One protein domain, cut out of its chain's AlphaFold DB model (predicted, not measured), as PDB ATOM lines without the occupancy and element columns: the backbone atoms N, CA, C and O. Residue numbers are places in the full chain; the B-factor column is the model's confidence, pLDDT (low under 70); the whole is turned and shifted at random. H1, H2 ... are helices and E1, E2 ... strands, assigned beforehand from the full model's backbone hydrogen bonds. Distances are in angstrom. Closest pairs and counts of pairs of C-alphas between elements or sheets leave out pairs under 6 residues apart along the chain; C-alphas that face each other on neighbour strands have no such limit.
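What this domain is: This is residues 439 to 599 of the 973 residues of the protein "CID domain-containing protein" of Schistosoma mansoni (UniProt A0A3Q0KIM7). Two strand-built lobes stand side by side: one is a curled wall of five strands, E1 E2 E3 E4 E13, with H1 and H2 by it; the other has two four-stranded sheets, E6 E5 E12 E11 and E7 E8 E9 E10, partly face to face, E6 near E7 and E10 near E11. After E4 the chain crosses to the second lobe, E13 brings it back, and a looped tail, residues 580 to 595, leads to H3. The printed part has 161 residues, with three named helices and 13 named strands in the order H1, E1 to E13, H2, H3; the sheets, in the orders just given, are antiparallel, and the class is mostly strand. The whole is compact, radius of gyration of the C-alphas 15.3 A, spanning 43 by 42 by 27 A.

How they stand to each other: Start at H1, residues 441 to 444, which only grazes the strongly twisted sheet of E1 (446 to 458), E2 (461 to 469), E3 (473 to 476), E4 (479 to 485) and E13 (564 to 569). E1 to E4 form a meander, each strand the antiparallel neighbour and hairpin partner of the one before; look at N 454 and O 465, 3.0 A, and N 474 and O 481, 2.8 A. E4 and E13 are antiparallel neighbours, with N 565 and O 484 within hydrogen-bond range at 2.8 A. Next, E5 (489 to 494) and E6 (497 to 502) form a hairpin, with N 492 and O 499 at 2.9 A. E7 (506 to 511), E8 (514 to 519), E9 (527 to 529) and E10 (532 to 534) form a second meander, for instance N 509 and O 516, 2.9 A. The closest C-alphas of E6 and E7 are Ile 501 and Thr 507, 5.5 A apart. E11 (543 to 547) and E12 (550 to 557) form a hairpin, N 545 and O 552 at 2.9 A; E12's pairing is staggered, and its N 555 and O 493 of E5 are 3.1 A apart. The closest C-alphas of E1 and E10, Val 447 and Arg 532, are 7.1 A apart. H2, residues 572 to 579, touches H1, closest C-alphas Ala 578 and Leu 444, 5.4 A. H3, residues 596 to 599, is close to H2 but not clearly touching, closest C-alphas Pro 596 and Trp 577, 7.1 A. Every O i to N i+4 pair of H2 is within hydrogen-bond range; H1 and H3 are too short for such a pair.

Where its parts are: Find C-alpha 441 at (103.774, 133.918, 125.588), where H1 begins. E1 is 23.5 A long and bends by 114 degrees at residue 449; E2 is 22.0 A, E12 21.4 A, E4 19.7 A and H2 10.5 A. E13 begins at C-alpha 564, (99.504, 125.565, 109.084), and H3 ends at C-alpha 599, (108.277, 138.855, 138.372).

The domain as a whole: The C-alphas farthest apart, Gly 477 and Pro 513, are 46.3 A apart. The printed part has no cut, and H2 to H3 is a long link of 16 residues. Mean pLDDT of the printed part is 90.2, and no printed residue is under 70.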
ATOM      1  N   VAL A 439     101.237 134.548 119.211       86.46
ATOM      2  CA  VAL A 439     100.864 133.472 120.141       86.46
ATOM      3  C   VAL A 439     100.986 133.980 121.577       86.46
ATOM      4  O   VAL A 439     101.828 134.832 121.850       86.46
ATOM      5  N   ASP A 440     100.164 133.467 122.496       88.73
ATOM      6  CA  ASP A 440     100.289 133.821 123.913       88.73
ATOM      7  C   ASP A 440     101.654 133.362 124.463       88.73
ATOM      8  O   ASP A 440     102.027 132.198 124.279       88.73
ATOM      9  N   PRO A 441     102.417 134.230 125.152       90.52
ATOM     10  CA  PRO A 441     103.774 133.918 125.588       90.52
ATOM     11  C   PRO A 441     103.833 132.741 126.575       90.52
ATOM     12  O   PRO A 441     104.862 132.074 126.660       90.52
ATOM     13  N   ARG A 442     102.736 132.405 127.270       91.78
ATOM     14  CA  ARG A 442     102.660 131.230 128.159       91.78
ATOM     15  C   ARG A 442     102.659 129.912 127.384       91.78
ATOM     16  O   ARG A 442     103.142 128.905 127.901       91.78
ATOM     17  N   MET A 443     102.201 129.916 126.130       92.78
ATOM     18  CA  MET A 443     102.267 128.756 125.224       92.78
ATOM     19  C   MET A 443     103.696 128.475 124.727       92.78
ATOM     20  O   MET A 443     103.970 127.395 124.206       92.78
ATOM     21  N   LEU A 444     104.630 129.405 124.950       93.94
ATOM     22  CA  LEU A 444     106.064 129.211 124.726       93.94
ATOM     23  C   LEU A 444     106.787 128.632 125.959       93.94
ATOM     24  O   LEU A 444     108.021 128.579 125.976       93.94
ATOM     25  N   SER A 445     106.052 128.197 126.988       94.27
ATOM     26  CA  SER A 445     106.621 127.479 128.138       94.27
ATOM     27  C   SER A 445     107.117 126.085 127.742       94.27
ATOM     28  O   SER A 445     106.621 125.478 126.788       94.27
ATOM     29  N   LEU A 446     108.090 125.567 128.493       94.69
ATOM     30  CA  LEU A 446     108.582 124.192 128.360       94.69
ATOM     31  C   LEU A 446     107.533 123.181 128.848       94.69
ATOM     32  O   LEU A 446     106.811 123.448 129.810       94.69
ATOM     33  N   VAL A 447     107.470 122.004 128.222       92.94
ATOM     34  CA  VAL A 447     106.596 120.904 128.672       92.94
ATOM     35  C   VAL A 447     107.372 119.922 129.549       92.94
ATOM     36  O   VAL A 447     108.550 119.665 129.320       92.94
ATOM     37  N   THR A 448     106.717 119.331 130.553       87.16
ATOM     38  CA  THR A 448     107.410 118.471 131.538       87.16
ATOM     39  C   THR A 448     107.883 117.133 130.972       87.16
ATOM     40  O   THR A 448     108.781 116.512 131.534       87.16
ATOM     41  N   HIS A 449     107.296 116.694 129.856       85.09
ATOM     42  CA  HIS A 449     107.677 115.485 129.127       85.09
ATOM     43  C   HIS A 449     107.763 115.826 127.629       85.09
ATOM     44  O   HIS A 449     106.775 115.657 126.909       85.09
ATOM     45  N   PRO A 450     108.897 116.387 127.168       88.25
ATOM     46  CA  PRO A 450     109.070 116.792 125.777       88.25
ATOM     47  C   PRO A 450     109.061 115.572 124.856       88.25
ATOM     48  O   PRO A 450     109.646 114.533 125.170       88.25
ATOM     49  N   LYS A 451     108.392 115.694 123.707       87.87
ATOM     50  CA  LYS A 451     108.401 114.642 122.680       87.87
ATOM     51  C   LYS A 451     109.690 114.774 121.856       87.87
ATOM     52  O   LYS A 451     110.183 115.891 121.693       87.87
ATOM     53  N   PRO A 452     110.254 113.672 121.326       87.96
ATOM     54  CA  PRO A 452     111.405 113.767 120.433       87.96
ATOM     55  C   PRO A 452     111.052 114.628 119.205       87.96
ATOM     56  O   PRO A 452     109.912 114.538 118.729       87.96
ATOM     57  N   PRO A 453     111.995 115.436 118.679       90.70
ATOM     58  CA  PRO A 453     111.777 116.208 117.462       90.70
ATOM     59  C   PRO A 453     111.331 115.331 116.289       90.70
ATOM     60  O   PRO A 453     111.698 114.158 116.193       90.70
ATOM     61  N   ARG A 454     110.541 115.908 115.382       89.07
ATOM     62  CA  ARG A 454     110.025 115.234 114.179       89.07
ATOM     63  C   ARG A 454     110.402 116.014 112.923       89.07
ATOM     64  O   ARG A 454     110.758 117.185 113.012       89.07
ATOM     65  N   ARG A 455     110.289 115.397 111.748       91.80
ATOM     66  CA  ARG A 455     110.298 116.131 110.474       91.80
ATOM     67  C   ARG A 455     108.896 116.664 110.179       91.80
ATOM     68  O   ARG A 455     107.905 116.011 110.500       91.80
ATOM     69  N   ILE A 456     108.818 117.840 109.565       90.98
ATOM     70  CA  ILE A 456     107.592 118.384 108.972       90.98
ATOM     71  C   ILE A 456     107.916 119.010 107.617       90.98
ATOM     72  O   ILE A 456     108.918 119.709 107.483       90.98
ATOM     73  N   THR A 457     107.065 118.784 106.618       91.35
ATOM     74  CA  THR A 457     107.175 119.440 105.309       91.35
ATOM     75  C   THR A 457     106.207 120.620 105.257       91.35
ATOM     76  O   THR A 457     104.995 120.416 105.247       91.35
ATOM     77  N   ILE A 458     106.728 121.848 105.206       88.71
ATOM     78  CA  ILE A 458     105.941 123.084 105.070       88.71
ATOM     79  C   ILE A 458     106.319 123.722 103.732       88.71
ATOM     80  O   ILE A 458     107.499 123.867 103.426       88.71
ATOM     81  N   ASP A 459     105.324 124.009 102.890       86.72
ATOM     82  CA  ASP A 459     105.476 124.592 101.543       86.72
ATOM     83  C   ASP A 459     106.481 123.874 100.609       86.72
ATOM     84  O   ASP A 459     106.906 124.400  99.585       86.72
ATOM     85  N   GLY A 460     106.807 122.610 100.916       86.69
ATOM     86  CA  GLY A 460     107.762 121.774 100.179       86.69
ATOM     87  C   GLY A 460     109.172 121.719 100.772       86.69
ATOM     88  O   GLY A 460     109.965 120.896 100.323       86.69
ATOM     89  N   GLN A 461     109.475 122.519 101.794       88.55
ATOM     90  CA  GLN A 461     110.733 122.457 102.543       88.55
ATOM     91  C   GLN A 461     110.561 121.588 103.798       88.55
ATOM     92  O   GLN A 461     109.531 121.657 104.470       88.55
ATOM     93  N   GLN A 462     111.559 120.753 104.113       91.29
ATOM     94  CA  GLN A 462     111.578 119.979 105.359       91.29
ATOM     95  C   GLN A 462     112.205 120.798 106.491       91.29
ATOM     96  O   GLN A 462     113.313 121.308 106.348       91.29
ATOM     97  N   PHE A 463     111.524 120.846 107.633       93.26
ATOM     98  CA  PHE A 463     111.994 121.468 108.867       93.26
ATOM     99  C   PHE A 463     112.008 120.454 110.015       93.26
ATOM    100  O   PHE A 463     111.196 119.525 110.057       93.26
ATOM    101  N   THR A 464     112.898 120.668 110.985       93.76
ATOM    102  CA  THR A 464     112.857 119.964 112.273       93.76
ATOM    103  C   THR A 464     111.828 120.639 113.176       93.76
ATOM    104  O   THR A 464     112.007 121.783 113.594       93.76
ATOM    105  N   LEU A 465     110.753 119.916 113.473       94.12
ATOM    106  CA  LEU A 465     109.685 120.301 114.385       94.12
ATOM    107  C   LEU A 465     110.094 119.973 115.825       94.12
ATOM    108  O   LEU A 465     110.204 118.803 116.204       94.12
ATOM    109  N   LEU A 466     110.313 121.016 116.619       95.03
ATOM    110  CA  LEU A 466     110.655 120.946 118.034       95.03
ATOM    111  C   LEU A 466     109.373 120.854 118.873       95.03
ATOM    112  O   LEU A 466     108.436 121.637 118.703       95.03
ATOM    113  N   LEU A 467     109.351 119.874 119.778       94.44
ATOM    114  CA  LEU A 467     108.219 119.525 120.644       94.44
ATOM    115  C   LEU A 467     108.619 119.586 122.137       94.44
ATOM    116  O   LEU A 467     108.109 118.835 122.972       94.44
ATOM    117  N   ASP A 468     109.557 120.483 122.464       94.08
ATOM    118  CA  ASP A 468     110.022 120.809 123.821       94.08
ATOM    119  C   ASP A 468     109.089 121.783 124.565       94.08
ATOM    120  O   ASP A 468     109.211 121.974 125.779       94.08
ATOM    121  N   ARG A 469     108.146 122.394 123.839       95.38
ATOM    122  CA  ARG A 469     107.287 123.504 124.284       95.38
ATOM    123  C   ARG A 469     105.817 123.193 124.054       95.38
ATOM    124  O   ARG A 469     105.491 122.290 123.286       95.38
ATOM    125  N   VAL A 470     104.915 123.933 124.702       95.54
ATOM    126  CA  VAL A 470     103.469 123.692 124.540       95.54
ATOM    127  C   VAL A 470     103.054 123.929 123.080       95.54
ATOM    128  O   VAL A 470     102.494 123.033 122.449       95.54
ATOM    129  N   GLN A 471     103.414 125.086 122.518       94.91
ATOM    130  CA  GLN A 471     103.325 125.385 121.087       94.91
ATOM    131  C   GLN A 471     104.526 124.772 120.328       94.91
ATOM    132  O   GLN A 471     105.663 125.080 120.691       94.91
ATOM    133  N   PRO A 472     104.322 123.965 119.266       95.64
ATOM    134  CA  PRO A 472     105.411 123.463 118.421       95.64
ATOM    135  C   PRO A 472     106.225 124.579 117.758       95.64
ATOM    136  O   PRO A 472     105.660 125.585 117.313       95.64
ATOM    137  N   LEU A 473     107.541 124.379 117.643       96.38
ATOM    138  CA  LEU A 473     108.480 125.348 117.062       96.38
ATOM    139  C   LEU A 473     109.259 124.750 115.877       96.38
ATOM    140  O   LEU A 473     109.438 123.538 115.789       96.38
ATOM    141  N   ILE A 474     109.771 125.605 114.993       95.72
ATOM    142  CA  ILE A 474     110.759 125.275 113.953       95.72
ATOM    143  C   ILE A 474     111.888 126.314 113.950       95.72
ATOM    144  O   ILE A 474     111.691 127.456 114.374       95.72
ATOM    145  N   ALA A 475     113.058 125.931 113.443       93.26
ATOM    146  CA  ALA A 475     114.158 126.850 113.155       93.26
ATOM    147  C   ALA A 475     114.185 127.203 111.657       93.26
ATOM    148  O   ALA A 475     114.048 126.320 110.810       93.26
ATOM    149  N   ILE A 476     114.374 128.486 111.338       90.87
ATOM    150  CA  ILE A 476     114.559 129.006 109.977       90.87
ATOM    151  C   ILE A 476     115.805 129.900 110.006       90.87
ATOM    152  O   ILE A 476     115.752 131.063 110.412       90.87
ATOM    153  N   GLY A 477     116.956 129.321 109.647       88.44
ATOM    154  CA  GLY A 477     118.260 129.896 109.994       88.44
ATOM    155  C   GLY A 477     118.406 130.045 111.514       88.44
ATOM    156  O   GLY A 477     117.880 129.231 112.273       88.44
ATOM    157  N   ASP A 478     119.036 131.130 111.964       86.83
ATOM    158  CA  ASP A 478     119.245 131.429 113.393       86.83
ATOM    159  C   ASP A 478     117.971 131.875 114.144       86.83
ATOM    160  O   ASP A 478     118.034 132.321 115.293       86.83
ATOM    161  N   ARG A 479     116.795 131.827 113.499       89.91
ATOM    162  CA  ARG A 479     115.528 132.327 114.049       89.91
ATOM    163  C   ARG A 479     114.575 131.184 114.368       89.91
ATOM    164  O   ARG A 479     114.349 130.293 113.555       89.91
ATOM    165  N   ILE A 480     113.976 131.247 115.555       93.39
ATOM    166  CA  ILE A 480     112.955 130.301 116.010       93.39
ATOM    167  C   ILE A 480     111.569 130.876 115.723       93.39
ATOM    168  O   ILE A 480     111.288 132.032 116.039       93.39
ATOM    169  N   HIS A 481     110.701 130.052 115.145       93.56
ATOM    170  CA  HIS A 481     109.329 130.386 114.776       93.56
ATOM    171  C   HIS A 481     108.362 129.374 115.399       93.56
ATOM    172  O   HIS A 481     108.656 128.182 115.437       93.56
ATOM    173  N   ALA A 482     107.192 129.824 115.852       93.61
ATOM    174  CA  ALA A 482     106.119 128.922 116.271       93.61
ATOM    175  C   ALA A 482     105.259 128.481 115.077       93.61
ATOM    176  O   ALA A 482     105.018 129.262 114.155       93.61
ATOM    177  N   VAL A 483     104.763 127.242 115.109       93.26
ATOM    178  CA  VAL A 483     103.871 126.680 114.084       93.26
ATOM    179  C   VAL A 483     102.518 126.371 114.716       93.26
ATOM    180  O   VAL A 483     102.433 125.542 115.621       93.26
ATOM    181  N   ARG A 484     101.458 127.031 114.232       91.57
ATOM    182  CA  ARG A 484     100.059 126.794 114.641       91.57
ATOM    183  C   ARG A 484      99.203 126.362 113.452       91.57
ATOM    184  O   ARG A 484      99.589 126.572 112.301       91.57
ATOM    185  N   PHE A 485      98.028 125.791 113.699       92.01
ATOM    186  CA  PHE A 485      97.084 125.485 112.619       92.01
ATOM    187  C   PHE A 485      96.548 126.749 111.922       92.01
ATOM    188  O   PHE A 485      96.547 127.856 112.466       92.01
ATOM    189  N   ARG A 486      96.078 126.581 110.683       89.71
ATOM    190  CA  ARG A 486      95.351 127.594 109.913       89.71
ATOM    191  C   ARG A 486      93.883 127.194 109.790       89.71
ATOM    192  O   ARG A 486      93.475 126.583 108.807       89.71
ATOM    193  N   CYS A 487      93.110 127.572 110.798       87.53
ATOM    194  CA  CYS A 487      91.655 127.470 110.836       87.53
ATOM    195  C   CYS A 487      91.075 128.661 111.614       87.53
ATOM    196  O   CYS A 487      91.810 129.363 112.311       87.53
ATOM    197  N   GLU A 488      89.772 128.886 111.474       85.43
ATOM    198  CA  GLU A 488      89.010 129.795 112.337       85.43
ATOM    199  C   GLU A 488      88.678 129.096 113.663       85.43
ATOM    200  O   GLU A 488      88.983 129.603 114.739       85.43
ATOM    201  N   PHE A 489      88.175 127.865 113.564       90.09
ATOM    202  CA  PHE A 489      88.020 126.893 114.642       90.09
ATOM    203  C   PHE A 489      88.183 125.469 114.093       90.09
ATOM    204  O   PHE A 489      88.169 125.259 112.877       90.09
ATOM    205  N   ALA A 490      88.310 124.491 114.987       91.60
ATOM    206  CA  ALA A 490      88.094 123.079 114.687       91.60
ATOM    207  C   ALA A 490      87.103 122.487 115.698       91.60
ATOM    208  O   ALA A 490      87.165 122.794 116.891       91.60
ATOM    209  N   THR A 491      86.203 121.629 115.223       94.02
ATOM    210  CA  THR A 491      85.279 120.882 116.081       94.02
ATOM    211  C   THR A 491      85.954 119.594 116.544       94.02
ATOM    212  O   THR A 491      86.448 118.804 115.735       94.02
ATOM    213  N   ILE A 492      85.989 119.379 117.856       93.89
ATOM    214  CA  ILE A 492      86.575 118.200 118.490       93.89
ATOM    215  C   ILE A 492      85.546 117.626 119.460       93.89
ATOM    216  O   ILE A 492      85.011 118.343 120.301       93.89
ATOM    217  N   VAL A 493      85.282 116.325 119.356       94.02
ATOM    218  CA  VAL A 493      84.568 115.587 120.401       94.02
ATOM    219  C   VAL A 493      85.559 115.252 121.506       94.02
ATOM    220  O   VAL A 493      86.609 114.678 121.216       94.02
ATOM    221  N   ILE A 494      85.219 115.595 122.745       94.25
ATOM    222  CA  ILE A 494      85.965 115.293 123.969       94.25
ATOM    223  C   ILE A 494      84.953 114.736 124.973       94.25
ATOM    224  O   ILE A 494      83.949 115.385 125.246       94.25
ATOM    225  N   ASP A 495      85.195 113.530 125.491       90.54
ATOM    226  CA  ASP A 495      84.306 112.863 126.465       90.54
ATOM    227  C   ASP A 495      82.855 112.694 125.953       90.54
ATOM    228  O   ASP A 495      81.884 112.771 126.693       90.54
ATOM    229  N   GLY A 496      82.698 112.510 124.636       89.37
ATOM    230  CA  GLY A 496      81.398 112.440 123.954       89.37
ATOM    231  C   GLY A 496      80.798 113.801 123.572       89.37
ATOM    232  O   GLY A 496      80.067 113.878 122.585       89.37
ATOM    233  N   HIS A 497      81.172 114.885 124.253       91.83
ATOM    234  CA  HIS A 497      80.668 116.235 123.992       91.83
ATOM    235  C   HIS A 497      81.418 116.934 122.845       91.83
ATOM    236  O   HIS A 497      82.644 116.865 122.742       91.83
ATOM    237  N   CYS A 498      80.690 117.640 121.976       92.73
ATOM    238  CA  CYS A 498      81.262 118.430 120.879       92.73
ATOM    239  C   CYS A 498      81.704 119.820 121.361       92.73
ATOM    240  O   CYS A 498      80.867 120.629 121.753       92.73
ATOM    241  N   PHE A 499      82.991 120.142 121.225       94.45
ATOM    242  CA  PHE A 499      83.531 121.477 121.488       94.45
ATOM    243  C   PHE A 499      84.100 122.102 120.211       94.45
ATOM    244  O   PHE A 499      84.892 121.485 119.496       94.45
ATOM    245  N   ASN A 500      83.750 123.362 119.951       93.57
ATOM    246  CA  ASN A 500      84.445 124.186 118.966       93.57
ATOM    247  C   ASN A 500      85.615 124.883 119.664       93.57
ATOM    248  O   ASN A 500      85.409 125.663 120.597       93.57
ATOM    249  N   ILE A 501      86.841 124.594 119.229       93.19
ATOM    250  CA  ILE A 501      88.051 125.245 119.742       93.19
ATOM    251  C   ILE A 501      88.571 126.190 118.656       93.19
ATOM    252  O   ILE A 501      88.800 125.732 117.532       93.19
ATOM    253  N   PRO A 502      88.734 127.497 118.926       89.89
ATOM    254  CA  PRO A 502      89.212 128.438 117.923       89.89
ATOM    255  C   PRO A 502      90.663 128.129 117.535       89.89
ATOM    256  O   PRO A 502      91.458 127.662 118.351       89.89
ATOM    257  N   GLY A 503      91.049 128.456 116.299       86.00
ATOM    258  CA  GLY A 503      92.433 128.341 115.812       86.00
ATOM    259  C   GLY A 503      93.427 129.255 116.540       86.00
ATOM    260  O   GLY A 503      94.632 129.188 116.292       86.00
ATOM    261  N   THR A 504      92.917 130.128 117.413       82.17
ATOM    262  CA  THR A 504      93.639 131.099 118.233       82.17
ATOM    263  C   THR A 504      92.830 131.394 119.499       82.17
ATOM    264  O   THR A 504      91.679 131.817 119.396       82.17
ATOM    265  N   GLY A 505      93.421 131.234 120.682       85.15
ATOM    266  CA  GLY A 505      92.684 131.329 121.949       85.15
ATOM    267  C   GLY A 505      92.198 129.959 122.430       85.15
ATOM    268  O   GLY A 505      92.652 128.931 121.934       85.15
ATOM    269  N   PHE A 506      91.327 129.939 123.436       90.87
ATOM    270  CA  PHE A 506      90.963 128.723 124.165       90.87
ATOM    271  C   PHE A 506      89.446 128.556 124.308       90.87
ATOM    272  O   PHE A 506      88.699 129.532 124.285       90.87
ATOM    273  N   THR A 507      89.020 127.318 124.552       92.70
ATOM    274  CA  THR A 507      87.650 126.948 124.937       92.70
ATOM    275  C   THR A 507      87.692 126.261 126.304       92.70
ATOM    276  O   THR A 507      88.621 125.505 126.593       92.70
ATOM    277  N   ARG A 508      86.708 126.526 127.173       93.06
ATOM    278  CA  ARG A 508      86.526 125.755 128.414       93.06
ATOM    279  C   ARG A 508      85.809 124.448 128.083       93.06
ATOM    280  O   ARG A 508      84.788 124.486 127.405       93.06
ATOM    281  N   VAL A 509      86.335 123.323 128.557       93.29
ATOM    282  CA  VAL A 509      85.777 121.984 128.306       93.29
ATOM    283  C   VAL A 509      85.504 121.274 129.627       93.29
ATOM    284  O   VAL A 509      86.331 121.328 130.537       93.29
ATOM    285  N   SER A 510      84.342 120.640 129.755       91.11
ATOM    286  CA  SER A 510      83.999 119.756 130.873       91.11
ATOM    287  C   SER A 510      84.535 118.349 130.606       91.11
ATOM    288  O   SER A 510      84.369 117.818 129.510       91.11
ATOM    289  N   ILE A 511      85.207 117.761 131.598       89.53
ATOM    290  CA  ILE A 511      85.709 116.380 131.578       89.53
ATOM    291  C   ILE A 511      85.448 115.798 132.968       89.53
ATOM    292  O   ILE A 511      86.118 116.162 133.946       89.53
ATOM    293  N   GLY A 512      84.434 114.938 133.070       83.37
ATOM    294  CA  GLY A 512      83.802 114.617 134.350       83.37
ATOM    295  C   GLY A 512      83.412 115.890 135.137       83.37
ATOM    296  O   GLY A 512      83.052 116.903 134.534       83.37
ATOM    297  N   PRO A 513      83.541 115.909 136.479       83.76
ATOM    298  CA  PRO A 513      83.120 117.032 137.329       83.76
ATOM    299  C   PRO A 513      84.112 118.216 137.344       83.76
ATOM    300  O   PRO A 513      84.187 118.963 138.324       83.76
ATOM    301  N   ARG A 514      84.955 118.376 136.313       86.77
ATOM    302  CA  ARG A 514      85.978 119.433 136.251       86.77
ATOM    303  C   ARG A 514      86.028 120.119 134.892       86.77
ATOM    304  O   ARG A 514      86.026 119.476 133.846       86.77
ATOM    305  N   PHE A 515      86.154 121.443 134.941       89.32
ATOM    306  CA  PHE A 515      86.438 122.275 133.780       89.32
ATOM    307  C   PHE A 515      87.947 122.394 133.557       89.32
ATOM    308  O   PHE A 515      88.702 122.646 134.496       89.32
ATOM    309  N   TYR A 516      88.354 122.267 132.299       92.82
ATOM    310  CA  TYR A 516      89.729 122.397 131.824       92.82
ATOM    311  C   TYR A 516      89.807 123.432 130.697       92.82
ATOM    312  O   TYR A 516      88.802 123.762 130.062       92.82
ATOM    313  N   VAL A 517      91.009 123.946 130.426       92.32
ATOM    314  CA  VAL A 517      91.242 124.919 129.346       92.32
ATOM    315  C   VAL A 517      91.854 124.221 128.135       92.32
ATOM    316  O   VAL A 517      92.980 123.731 128.219       92.32
ATOM    317  N   ALA A 518      91.140 124.192 127.006       94.68
ATOM    318  CA  ALA A 518      91.571 123.529 125.775       94.68
ATOM    319  C   ALA A 518      91.963 124.529 124.667       94.68
ATOM    320  O   ALA A 518      91.306 125.552 124.483       94.68
ATOM    321  N   TYR A 519      93.030 124.231 123.920       94.10
ATOM    322  CA  TYR A 519      93.647 125.098 122.901       94.10
ATOM    323  C   TYR A 519      94.168 124.260 121.716       94.10
ATOM    324  O   TYR A 519      94.725 123.177 121.916       94.10
ATOM    325  N   LEU A 520      94.038 124.758 120.479       93.13
ATOM    326  CA  LEU A 520      94.601 124.119 119.279       93.13
ATOM    327  C   LEU A 520      96.086 124.467 119.117       93.13
ATOM    328  O   LEU A 520      96.425 125.540 118.625       93.13
ATOM    329  N   GLY A 521      96.974 123.552 119.513       90.51
ATOM    330  CA  GLY A 521      98.425 123.743 119.434       90.51
ATOM    331  C   GLY A 521      98.922 123.813 117.990       90.51
ATOM    332  O   GLY A 521      99.044 124.882 117.390       90.51
ATOM    333  N   GLY A 522      99.246 122.658 117.425       92.15
ATOM    334  CA  GLY A 522      99.765 122.537 116.066       92.15
ATOM    335  C   GLY A 522     100.180 121.100 115.755       92.15
ATOM    336  O   GLY A 522      99.898 120.203 116.547       92.15
ATOM    337  N   PRO A 523     100.878 120.854 114.636       91.59
ATOM    338  CA  PRO A 523     101.374 119.523 114.292       91.59
ATOM    339  C   PRO A 523     102.154 118.870 115.446       91.59
ATOM    340  O   PRO A 523     102.993 119.506 116.082       91.59
ATOM    341  N   GLY A 524     101.867 117.605 115.747       89.99
ATOM    342  CA  GLY A 524     102.440 116.841 116.859       89.99
ATOM    343  C   GLY A 524     101.838 117.144 118.239       89.99
ATOM    344  O   GLY A 524     101.835 116.249 119.092       89.99
ATOM    345  N   HIS A 525     101.344 118.365 118.468       94.16
ATOM    346  CA  HIS A 525     100.672 118.852 119.682       94.16
ATOM    347  C   HIS A 525      99.261 119.352 119.321       94.16
ATOM    348  O   HIS A 525      98.932 120.520 119.534       94.16
ATOM    349  N   GLU A 526      98.452 118.501 118.687       93.32
ATOM    350  CA  GLU A 526      97.239 118.941 117.990       93.32
ATOM    351  C   GLU A 526      96.180 119.517 118.941       93.32
ATOM    352  O   GLU A 526      95.524 120.505 118.607       93.32
ATOM    353  N   LEU A 527      96.075 118.948 120.146       94.60
ATOM    354  CA  LEU A 527      95.193 119.411 121.213       94.60
ATOM    355  C   LEU A 527      95.997 119.633 122.497       94.60
ATOM    356  O   LEU A 527      96.656 118.724 123.000       94.60
ATOM    357  N   VAL A 528      95.917 120.836 123.055       95.35
ATOM    358  CA  VAL A 528      96.496 121.185 124.355       95.35
ATOM    359  C   VAL A 528      95.363 121.307 125.364       95.35
ATOM    360  O   VAL A 528      94.398 122.014 125.095       95.35
ATOM    361  N   ILE A 529      95.483 120.660 126.524       94.73
ATOM    362  CA  ILE A 529      94.538 120.804 127.642       94.73
ATOM    363  C   ILE A 529      95.337 121.151 128.898       94.73
ATOM    364  O   ILE A 529      96.292 120.452 129.232       94.73
ATOM    365  N   ASP A 530      94.986 122.240 129.586       91.71
ATOM    366  CA  ASP A 530      95.666 122.696 130.808       91.71
ATOM    367  C   ASP A 530      97.196 122.861 130.625       91.71
ATOM    368  O   ASP A 530      98.014 122.495 131.476       91.71
ATOM    369  N   GLY A 531      97.606 123.370 129.459       91.70
ATOM    370  CA  GLY A 531      99.014 123.503 129.071       91.70
ATOM    371  C   GLY A 531      99.740 122.181 128.771       91.70
ATOM    372  O   GLY A 531     100.934 122.201 128.474       91.70
ATOM    373  N   ARG A 532      99.058 121.028 128.820       93.51
ATOM    374  CA  ARG A 532      99.605 119.711 128.460       93.51
ATOM    375  C   ARG A 532      99.289 119.388 126.991       93.51
ATOM    376  O   ARG A 532      98.113 119.304 126.642       93.51
ATOM    377  N   PRO A 533     100.292 119.180 126.119       94.63
ATOM    378  CA  PRO A 533     100.051 118.875 124.713       94.63
ATOM    379  C   PRO A 533      99.846 117.377 124.452       94.63
ATOM    380  O   PRO A 533     100.756 116.548 124.583       94.63
ATOM    381  N   HIS A 534      98.661 117.032 123.972       93.50
ATOM    382  CA  HIS A 534      98.300 115.701 123.510       93.50
ATOM    383  C   HIS A 534      98.540 115.582 122.002       93.50
ATOM    384  O   HIS A 534      98.484 116.570 121.274       93.50
ATOM    385  N   THR A 535      98.876 114.375 121.540       91.80
ATOM    386  CA  THR A 535      98.928 114.083 120.103       91.80
ATOM    387  C   THR A 535      97.605 113.443 119.721       91.80
ATOM    388  O   THR A 535      97.274 112.394 120.270       91.80
ATOM    389  N   VAL A 536      96.852 114.075 118.824       90.69
ATOM    390  CA  VAL A 536      95.527 113.608 118.391       90.69
ATOM    391  C   VAL A 536      95.540 113.524 116.864       90.69
ATOM    392  O   VAL A 536      95.711 114.559 116.217       90.69
ATOM    393  N   PRO A 537      95.393 112.327 116.266       85.66
ATOM    394  CA  PRO A 537      95.330 112.171 114.818       85.66
ATOM    395  C   PRO A 537      94.249 113.053 114.184       85.66
ATOM    396  O   PRO A 537      93.132 113.140 114.681       85.66
ATOM    397  N   THR A 538      94.562 113.645 113.032       80.99
ATOM    398  CA  THR A 538      93.625 114.426 112.202       80.99
ATOM    399  C   THR A 538      92.654 113.552 111.389       80.99
ATOM    400  O   THR A 538      91.925 114.045 110.529       80.99
ATOM    401  N   THR A 539      92.637 112.246 111.648       76.64
ATOM    402  CA  THR A 539      91.662 111.284 111.128       76.64
ATOM    403  C   THR A 539      90.443 111.196 112.052       76.64
ATOM    404  O   THR A 539      90.482 111.610 113.207       76.64
ATOM    405  N   SER A 540      89.339 110.626 111.568       70.92
ATOM    406  CA  SER A 540      88.082 110.479 112.323       70.92
ATOM    407  C   SER A 540      88.108 109.391 113.417       70.92
ATOM    408  O   SER A 540      87.064 109.057 113.982       70.92
ATOM    409  N   HIS A 541      89.279 108.824 113.730       80.55
ATOM    410  CA  HIS A 541      89.435 107.759 114.721       80.55
ATOM    411  C   HIS A 541      89.430 108.301 116.158       80.55
ATOM    412  O   HIS A 541      90.113 109.274 116.478       80.55
ATOM    413  N   LEU A 542      88.701 107.619 117.044       88.58
ATOM    414  CA  LEU A 542      88.696 107.921 118.474       88.58
ATOM    415  C   LEU A 542      90.054 107.570 119.100       88.58
ATOM    416  O   LEU A 542      90.537 106.449 118.969       88.58
ATOM    417  N   THR A 543      90.654 108.535 119.793       91.18
ATOM    418  CA  THR A 543      91.951 108.421 120.468       91.18
ATOM    419  C   THR A 543      91.779 108.774 121.941       91.18
ATOM    420  O   THR A 543      91.246 109.834 122.258       91.18
ATOM    421  N   PHE A 544      92.229 107.907 122.848       92.86
ATOM    422  CA  PHE A 544      92.108 108.143 124.289       92.86
ATOM    423  C   PHE A 544      93.297 108.940 124.838       92.86
ATOM    424  O   PHE A 544      94.451 108.648 124.510       92.86
ATOM    425  N   ILE A 545      93.023 109.945 125.677       92.59
ATOM    426  CA  ILE A 545      94.041 110.808 126.292       92.59
ATOM    427  C   ILE A 545      93.816 111.004 127.799       92.59
ATOM    428  O   ILE A 545      92.689 111.158 128.258       92.59
ATOM    429  N   ASN A 546      94.902 111.057 128.575       91.19
ATOM    430  CA  ASN A 546      94.819 111.161 130.038       91.19
ATOM    431  C   ASN A 546      94.812 112.628 130.506       91.19
ATOM    432  O   ASN A 546      95.863 113.287 130.509       91.19
ATOM    433  N   VAL A 547      93.650 113.118 130.944       91.15
ATOM    434  CA  VAL A 547      93.432 114.485 131.443       91.15
ATOM    435  C   VAL A 547      93.164 114.446 132.948       91.15
ATOM    436  O   VAL A 547      92.126 113.982 133.414       91.15
ATOM    437  N   GLY A 548      94.130 114.924 133.738       84.66
ATOM    438  CA  GLY A 548      94.090 114.774 135.194       84.66
ATOM    439  C   GLY A 548      94.117 113.297 135.600       84.66
ATOM    440  O   GLY A 548      95.148 112.645 135.443       84.66
ATOM    441  N   LEU A 549      92.985 112.804 136.111       83.09
ATOM    442  CA  LEU A 549      92.750 111.402 136.480       83.09
ATOM    443  C   LEU A 549      91.862 110.641 135.477       83.09
ATOM    444  O   LEU A 549      91.742 109.425 135.588       83.09
ATOM    445  N   HIS A 550      91.252 111.326 134.507       85.88
ATOM    446  CA  HIS A 550      90.321 110.727 133.548       85.88
ATOM    447  C   HIS A 550      91.054 110.290 132.270       85.88
ATOM    448  O   HIS A 550      91.975 110.973 131.814       85.88
ATOM    449  N   SER A 551      90.636 109.168 131.677       91.04
ATOM    450  CA  SER A 551      91.046 108.749 130.330       91.04
ATOM    451  C   SER A 551      89.897 109.034 129.372       91.04
ATOM    452  O   SER A 551      88.827 108.446 129.497       91.04
ATOM    453  N   VAL A 552      90.108 109.977 128.459       93.05
ATOM    454  CA  VAL A 552      89.047 110.683 127.733       93.05
ATOM    455  C   VAL A 552      89.102 110.328 126.257       93.05
ATOM    456  O   VAL A 552      90.156 110.464 125.633       93.05
ATOM    457  N   GLY A 553      87.976 109.908 125.682       93.19
ATOM    458  CA  GLY A 553      87.861 109.672 124.244       93.19
ATOM    459  C   GLY A 553      87.816 110.989 123.466       93.19
ATOM    460  O   GLY A 553      86.939 111.817 123.710       93.19
ATOM    461  N   VAL A 554      88.742 111.177 122.521       94.75
ATOM    462  CA  VAL A 554      88.867 112.398 121.709       94.75
ATOM    463  C   VAL A 554      88.944 112.088 120.213       94.75
ATOM    464  O   VAL A 554      89.653 111.170 119.801       94.75
ATOM    465  N   LYS A 555      88.240 112.865 119.378       93.53
ATOM    466  CA  LYS A 555      88.352 112.823 117.904       93.53
ATOM    467  C   LYS A 555      88.055 114.183 117.271       93.53
ATOM    468  O   LYS A 555      87.184 114.909 117.749       93.53
ATOM    469  N   PHE A 556      88.718 114.504 116.162       92.85
ATOM    470  CA  PHE A 556      88.305 115.620 115.305       92.85
ATOM    471  C   PHE A 556      87.015 115.274 114.544       92.85
ATOM    472  O   PHE A 556      86.792 114.120 114.171       92.85
ATOM    473  N   VAL A 557      86.169 116.278 114.299       89.98
ATOM    474  CA  VAL A 557      84.900 116.149 113.565       89.98
ATOM    475  C   VAL A 557      84.769 117.288 112.548       89.98
ATOM    476  O   VAL A 557      85.200 118.412 112.797       89.98
ATOM    477  N   GLY A 558      84.178 117.004 111.385       85.21
ATOM    478  CA  GLY A 558      83.975 117.995 110.326       85.21
ATOM    479  C   GLY A 558      85.280 118.426 109.644       85.21
ATOM    480  O   GLY A 558      86.107 117.592 109.271       85.21
ATOM    481  N   ASN A 559      85.452 119.735 109.446       82.62
ATOM    482  CA  ASN A 559      86.570 120.311 108.695       82.62
ATOM    483  C   ASN A 559      87.866 120.350 109.524       82.62
ATOM    484  O   ASN A 559      88.217 121.365 110.124       82.62
ATOM    485  N   VAL A 560      88.595 119.233 109.535       84.52
ATOM    486  CA  VAL A 560      89.873 119.099 110.254       84.52
ATOM    487  C   VAL A 560      90.951 120.033 109.664       84.52
ATOM    488  O   VAL A 560      91.120 120.062 108.440       84.52
ATOM    489  N   PRO A 561      91.722 120.784 110.481       84.59
ATOM    490  CA  PRO A 561      92.727 121.723 109.982       84.59
ATOM    491  C   PRO A 561      93.907 121.020 109.286       84.59
ATOM    492  O   PRO A 561      94.801 120.481 109.933       84.59
ATOM    493  N   ARG A 562      93.938 121.077 107.947       82.62
ATOM    494  CA  ARG A 562      95.039 120.542 107.113       82.62
ATOM    495  C   ARG A 562      96.176 121.538 106.849       82.62
ATOM    496  O   ARG A 562      97.265 121.130 106.468       82.62
ATOM    497  N   ASN A 563      95.935 122.835 107.038       87.98
ATOM    498  CA  ASN A 563      96.909 123.897 106.763       87.98
ATOM    499  C   ASN A 563      97.542 124.423 108.060       87.98
ATOM    500  O   ASN A 563      96.916 124.401 109.122       87.98
ATOM    501  N   VAL A 564      98.760 124.959 107.965       90.95
ATOM    502  CA  VAL A 564      99.504 125.565 109.084       90.95
ATOM    503  C   VAL A 564      99.874 127.017 108.785       90.95
ATOM    504  O   VAL A 564      99.876 127.444 107.635       90.95
ATOM    505  N   ASN A 565     100.187 127.780 109.831       89.95
ATOM    506  CA  ASN A 565     100.826 129.086 109.735       89.95
ATOM    507  C   ASN A 565     102.142 129.044 110.522       89.95
ATOM    508  O   ASN A 565     102.142 128.688 111.705       89.95
ATOM    509  N   VAL A 566     103.235 129.462 109.885       91.96
ATOM    510  CA  VAL A 566     104.483 129.814 110.573       91.96
ATOM    511  C   VAL A 566     104.337 131.248 111.088       91.96
ATOM    512  O   VAL A 566     103.992 132.150 110.327       91.96
ATOM    513  N   LEU A 567     104.538 131.449 112.388       90.27
ATOM    514  CA  LEU A 567     104.427 132.753 113.045       90.27
ATOM    515  C   LEU A 567     105.720 133.580 112.898       90.27
ATOM    516  O   LEU A 567     106.748 133.032 112.489       90.27
ATOM    517  N   PRO A 568     105.705 134.894 113.201       89.03
ATOM    518  CA  PRO A 568     106.903 135.733 113.151       89.03
ATOM    519  C   PRO A 568     108.057 135.222 114.041       89.03
ATOM    520  O   PRO A 568     107.817 134.459 114.981       89.03
ATOM    521  N   PRO A 569     109.315 135.634 113.769       88.74
ATOM    522  CA  PRO A 569     110.469 135.247 114.578       88.74
ATOM    523  C   PRO A 569     110.283 135.606 116.054       88.74
ATOM    524  O   PRO A 569     109.951 136.746 116.374       88.74
ATOM    525  N   ILE A 570     110.557 134.662 116.952       90.38
ATOM    526  CA  ILE A 570     110.399 134.860 118.393       90.38
ATOM    527  C   ILE A 570     111.744 135.293 119.005       90.38
ATOM    528  O   ILE A 570     112.716 134.535 118.931       90.38
ATOM    529  N   PRO A 571     111.830 136.472 119.656       88.60
ATOM    530  CA  PRO A 571     113.033 136.908 120.356       88.60
ATOM    531  C   PRO A 571     113.548 135.881 121.390       88.60
ATOM    532  O   PRO A 571     112.776 135.447 122.255       88.60
ATOM    533  N   PRO A 572     114.860 135.556 121.405       89.21
ATOM    534  CA  PRO A 572     115.471 134.642 122.381       89.21
ATOM    535  C   PRO A 572     115.153 134.962 123.848       89.21
ATOM    536  O   PRO A 572     114.978 134.058 124.665       89.21
ATOM    537  N   ARG A 573     115.024 136.254 124.186       87.75
ATOM    538  CA  ARG A 573     114.649 136.732 125.526       87.75
ATOM    539  C   ARG A 573     113.263 136.235 125.952       87.75
ATOM    540  O   ARG A 573     113.121 135.763 127.076       87.75
ATOM    541  N   LEU A 574     112.276 136.268 125.052       89.11
ATOM    542  CA  LEU A 574     110.918 135.785 125.327       89.11
ATOM    543  C   LEU A 574     110.891 134.256 125.464       89.11
ATOM    544  O   LEU A 574     110.275 133.743 126.396       89.11
ATOM    545  N   LEU A 575     111.628 133.522 124.618       90.99
ATOM    546  CA  LEU A 575     111.773 132.063 124.748       90.99
ATOM    547  C   LEU A 575     112.465 131.657 126.059       90.99
ATOM    548  O   LEU A 575     112.073 130.663 126.675       90.99
ATOM    549  N   LYS A 576     113.464 132.417 126.520       91.52
ATOM    550  CA  LYS A 576     114.078 132.204 127.837       91.52
ATOM    551  C   LYS A 576     113.049 132.419 128.954       91.52
ATOM    552  O   LYS A 576     112.858 131.533 129.778       91.52
ATOM    553  N   TRP A 577     112.350 133.552 128.944       92.05
ATOM    554  CA  TRP A 577     111.403 133.938 129.993       92.05
ATOM    555  C   TRP A 577     110.151 133.061 130.078       92.05
ATOM    556  O   TRP A 577     109.740 132.700 131.179       92.05
ATOM    557  N   ALA A 578     109.594 132.640 128.942       92.66
ATOM    558  CA  ALA A 578     108.510 131.662 128.912       92.66
ATOM    559  C   ALA A 578     108.975 130.288 129.419       92.66
ATOM    560  O   ALA A 578     108.275 129.641 130.190       92.66
ATOM    561  N   GLY A 579     110.209 129.880 129.092       92.50
ATOM    562  CA  GLY A 579     110.828 128.683 129.672       92.50
ATOM    563  C   GLY A 579     111.079 128.773 131.185       92.50
ATOM    564  O   GLY A 579     111.167 127.741 131.840       92.50
ATOM    565  N   GLN A 580     111.155 129.987 131.741       92.29
ATOM    566  CA  GLN A 580     111.242 130.263 133.181       92.29
ATOM    567  C   GLN A 580     109.868 130.481 133.848       92.29
ATOM    568  O   GLN A 580     109.818 130.717 135.051       92.29
ATOM    569  N   GLY A 581     108.757 130.428 133.100       91.90
ATOM    570  CA  GLY A 581     107.405 130.638 133.632       91.90
ATOM    571  C   GLY A 581     107.053 132.090 133.995       91.90
ATOM    572  O   GLY A 581     106.003 132.320 134.587       91.90
ATOM    573  N   LEU A 582     107.875 133.079 133.616       92.33
ATOM    574  CA  LEU A 582     107.728 134.491 134.028       92.33
ATOM    575  C   LEU A 582     106.471 135.197 133.478       92.33
ATOM    576  O   LEU A 582     106.155 136.303 133.904       92.33
ATOM    577  N   PHE A 583     105.752 134.563 132.547       91.08
ATOM    578  CA  PHE A 583     104.448 135.013 132.044       91.08
ATOM    579  C   PHE A 583     103.259 134.347 132.766       91.08
ATOM    580  O   PHE A 583     102.106 134.615 132.429       91.08
ATOM    581  N   GLY A 584     103.512 133.483 133.752       91.61
ATOM    582  CA  GLY A 584     102.509 132.647 134.412       91.61
ATOM    583  C   GLY A 584     102.270 131.305 133.707       91.61
ATOM    584  O   GLY A 584     102.863 130.993 132.675       91.61
ATOM    585  N   SER A 585     101.387 130.484 134.279       92.22
ATOM    586  CA  SER A 585     101.109 129.134 133.772       92.22
ATOM    587  C   SER A 585     100.184 129.140 132.542       92.22
ATOM    588  O   SER A 585      99.166 129.836 132.571       92.22
ATOM    589  N   PRO A 586     100.427 128.300 131.512       91.23
ATOM    590  CA  PRO A 586      99.488 128.076 130.404       91.23
ATOM    591  C   PRO A 586      98.179 127.363 130.806       91.23
ATOM    592  O   PRO A 586      97.330 127.127 129.953       91.23
ATOM    593  N   LYS A 587      97.966 127.056 132.094       90.46
ATOM    594  CA  LYS A 587      96.629 126.740 132.636       90.46
ATOM    595  C   LYS A 587      95.748 127.980 132.787       90.46
ATOM    596  O   LYS A 587      94.536 127.913 132.615       90.46
ATOM    597  N   ASN A 588      96.357 129.135 133.046       89.68
ATOM    598  CA  ASN A 588      95.657 130.365 133.409       89.68
ATOM    599  C   ASN A 588      95.405 131.265 132.186       89.68
ATOM    600  O   ASN A 588      95.375 132.485 132.324       89.68
ATOM    601  N   LEU A 589      95.236 130.695 130.981       86.45
ATOM    602  CA  LEU A 589      95.046 131.458 129.729       86.45
ATOM    603  C   LEU A 589      93.826 132.397 129.757       86.45
ATOM    604  O   LEU A 589      93.800 133.379 129.022       86.45
ATOM    605  N   PHE A 590      92.853 132.128 130.633       83.96
ATOM    606  CA  PHE A 590      91.697 132.989 130.903       83.96
ATOM    607  C   PHE A 590      92.022 134.262 131.709       83.96
ATOM    608  O   PHE A 590      91.152 135.111 131.871       83.96
ATOM    609  N   MET A 591      93.247 134.398 132.217       86.15
ATOM    610  CA  MET A 591      93.778 135.622 132.824       86.15
ATOM    611  C   MET A 591      94.777 136.290 131.871       86.15
ATOM    612  O   MET A 591      95.318 135.640 130.971       86.15
ATOM    613  N   ALA A 592      95.101 137.561 132.107       83.20
ATOM    614  CA  ALA A 592      96.260 138.192 131.477       83.20
ATOM    615  C   ALA A 592      97.573 137.471 131.877       83.20
ATOM    616  O   ALA A 592      97.659 136.930 132.984       83.20
ATOM    617  N   PRO A 593      98.595 137.424 131.002       86.45
ATOM    618  CA  PRO A 593      99.920 136.937 131.377       86.45
ATOM    619  C   PRO A 593     100.610 137.887 132.365       86.45
ATOM    620  O   PRO A 593     100.384 139.097 132.357       86.45
ATOM    621  N   LEU A 594     101.486 137.331 133.202       88.69
ATOM    622  CA  LEU A 594     102.289 138.101 134.152       88.69
ATOM    623  C   LEU A 594     103.335 138.961 133.426       88.69
ATOM    624  O   LEU A 594     103.854 138.582 132.374       88.69
ATOM    625  N   ASN A 595     103.671 140.117 134.008       88.30
ATOM    626  CA  ASN A 595     104.740 140.971 133.497       88.30
ATOM    627  C   ASN A 595     106.109 140.409 133.939       88.30
ATOM    628  O   ASN A 595     106.385 140.382 135.143       88.30
ATOM    629  N   PRO A 596     106.997 140.016 133.004       87.74
ATOM    630  CA  PRO A 596     108.253 139.354 133.342       87.74
ATOM    631  C   PRO A 596     109.256 140.285 134.032       87.74
ATOM    632  O   PRO A 596     110.128 139.792 134.740       87.74
ATOM    633  N   ILE A 597     109.150 141.612 133.871       86.47
ATOM    634  CA  ILE A 597     109.983 142.570 134.615       86.47
ATOM    635  C   ILE A 597     109.573 142.565 136.091       86.47
ATOM    636  O   ILE A 597     110.437 142.448 136.957       86.47
ATOM    637  N   LYS A 598     108.264 142.629 136.379       86.62
ATOM    638  CA  LYS A 598     107.751 142.603 137.759       86.62
ATOM    639  C   LYS A 598     108.082 141.289 138.464       86.62
ATOM    640  O   LYS A 598     108.525 141.313 139.605       86.62
ATOM    641  N   GLU A 599     107.935 140.154 137.780       87.80
ATOM    642  CA  GLU A 599     108.277 138.855 138.372       87.80
ATOM    643  C   GLU A 599     109.795 138.694 138.583       87.80
ATOM    644  O   GLU A 599     110.212 138.124 139.587       87.80
TER     645      GLU A 599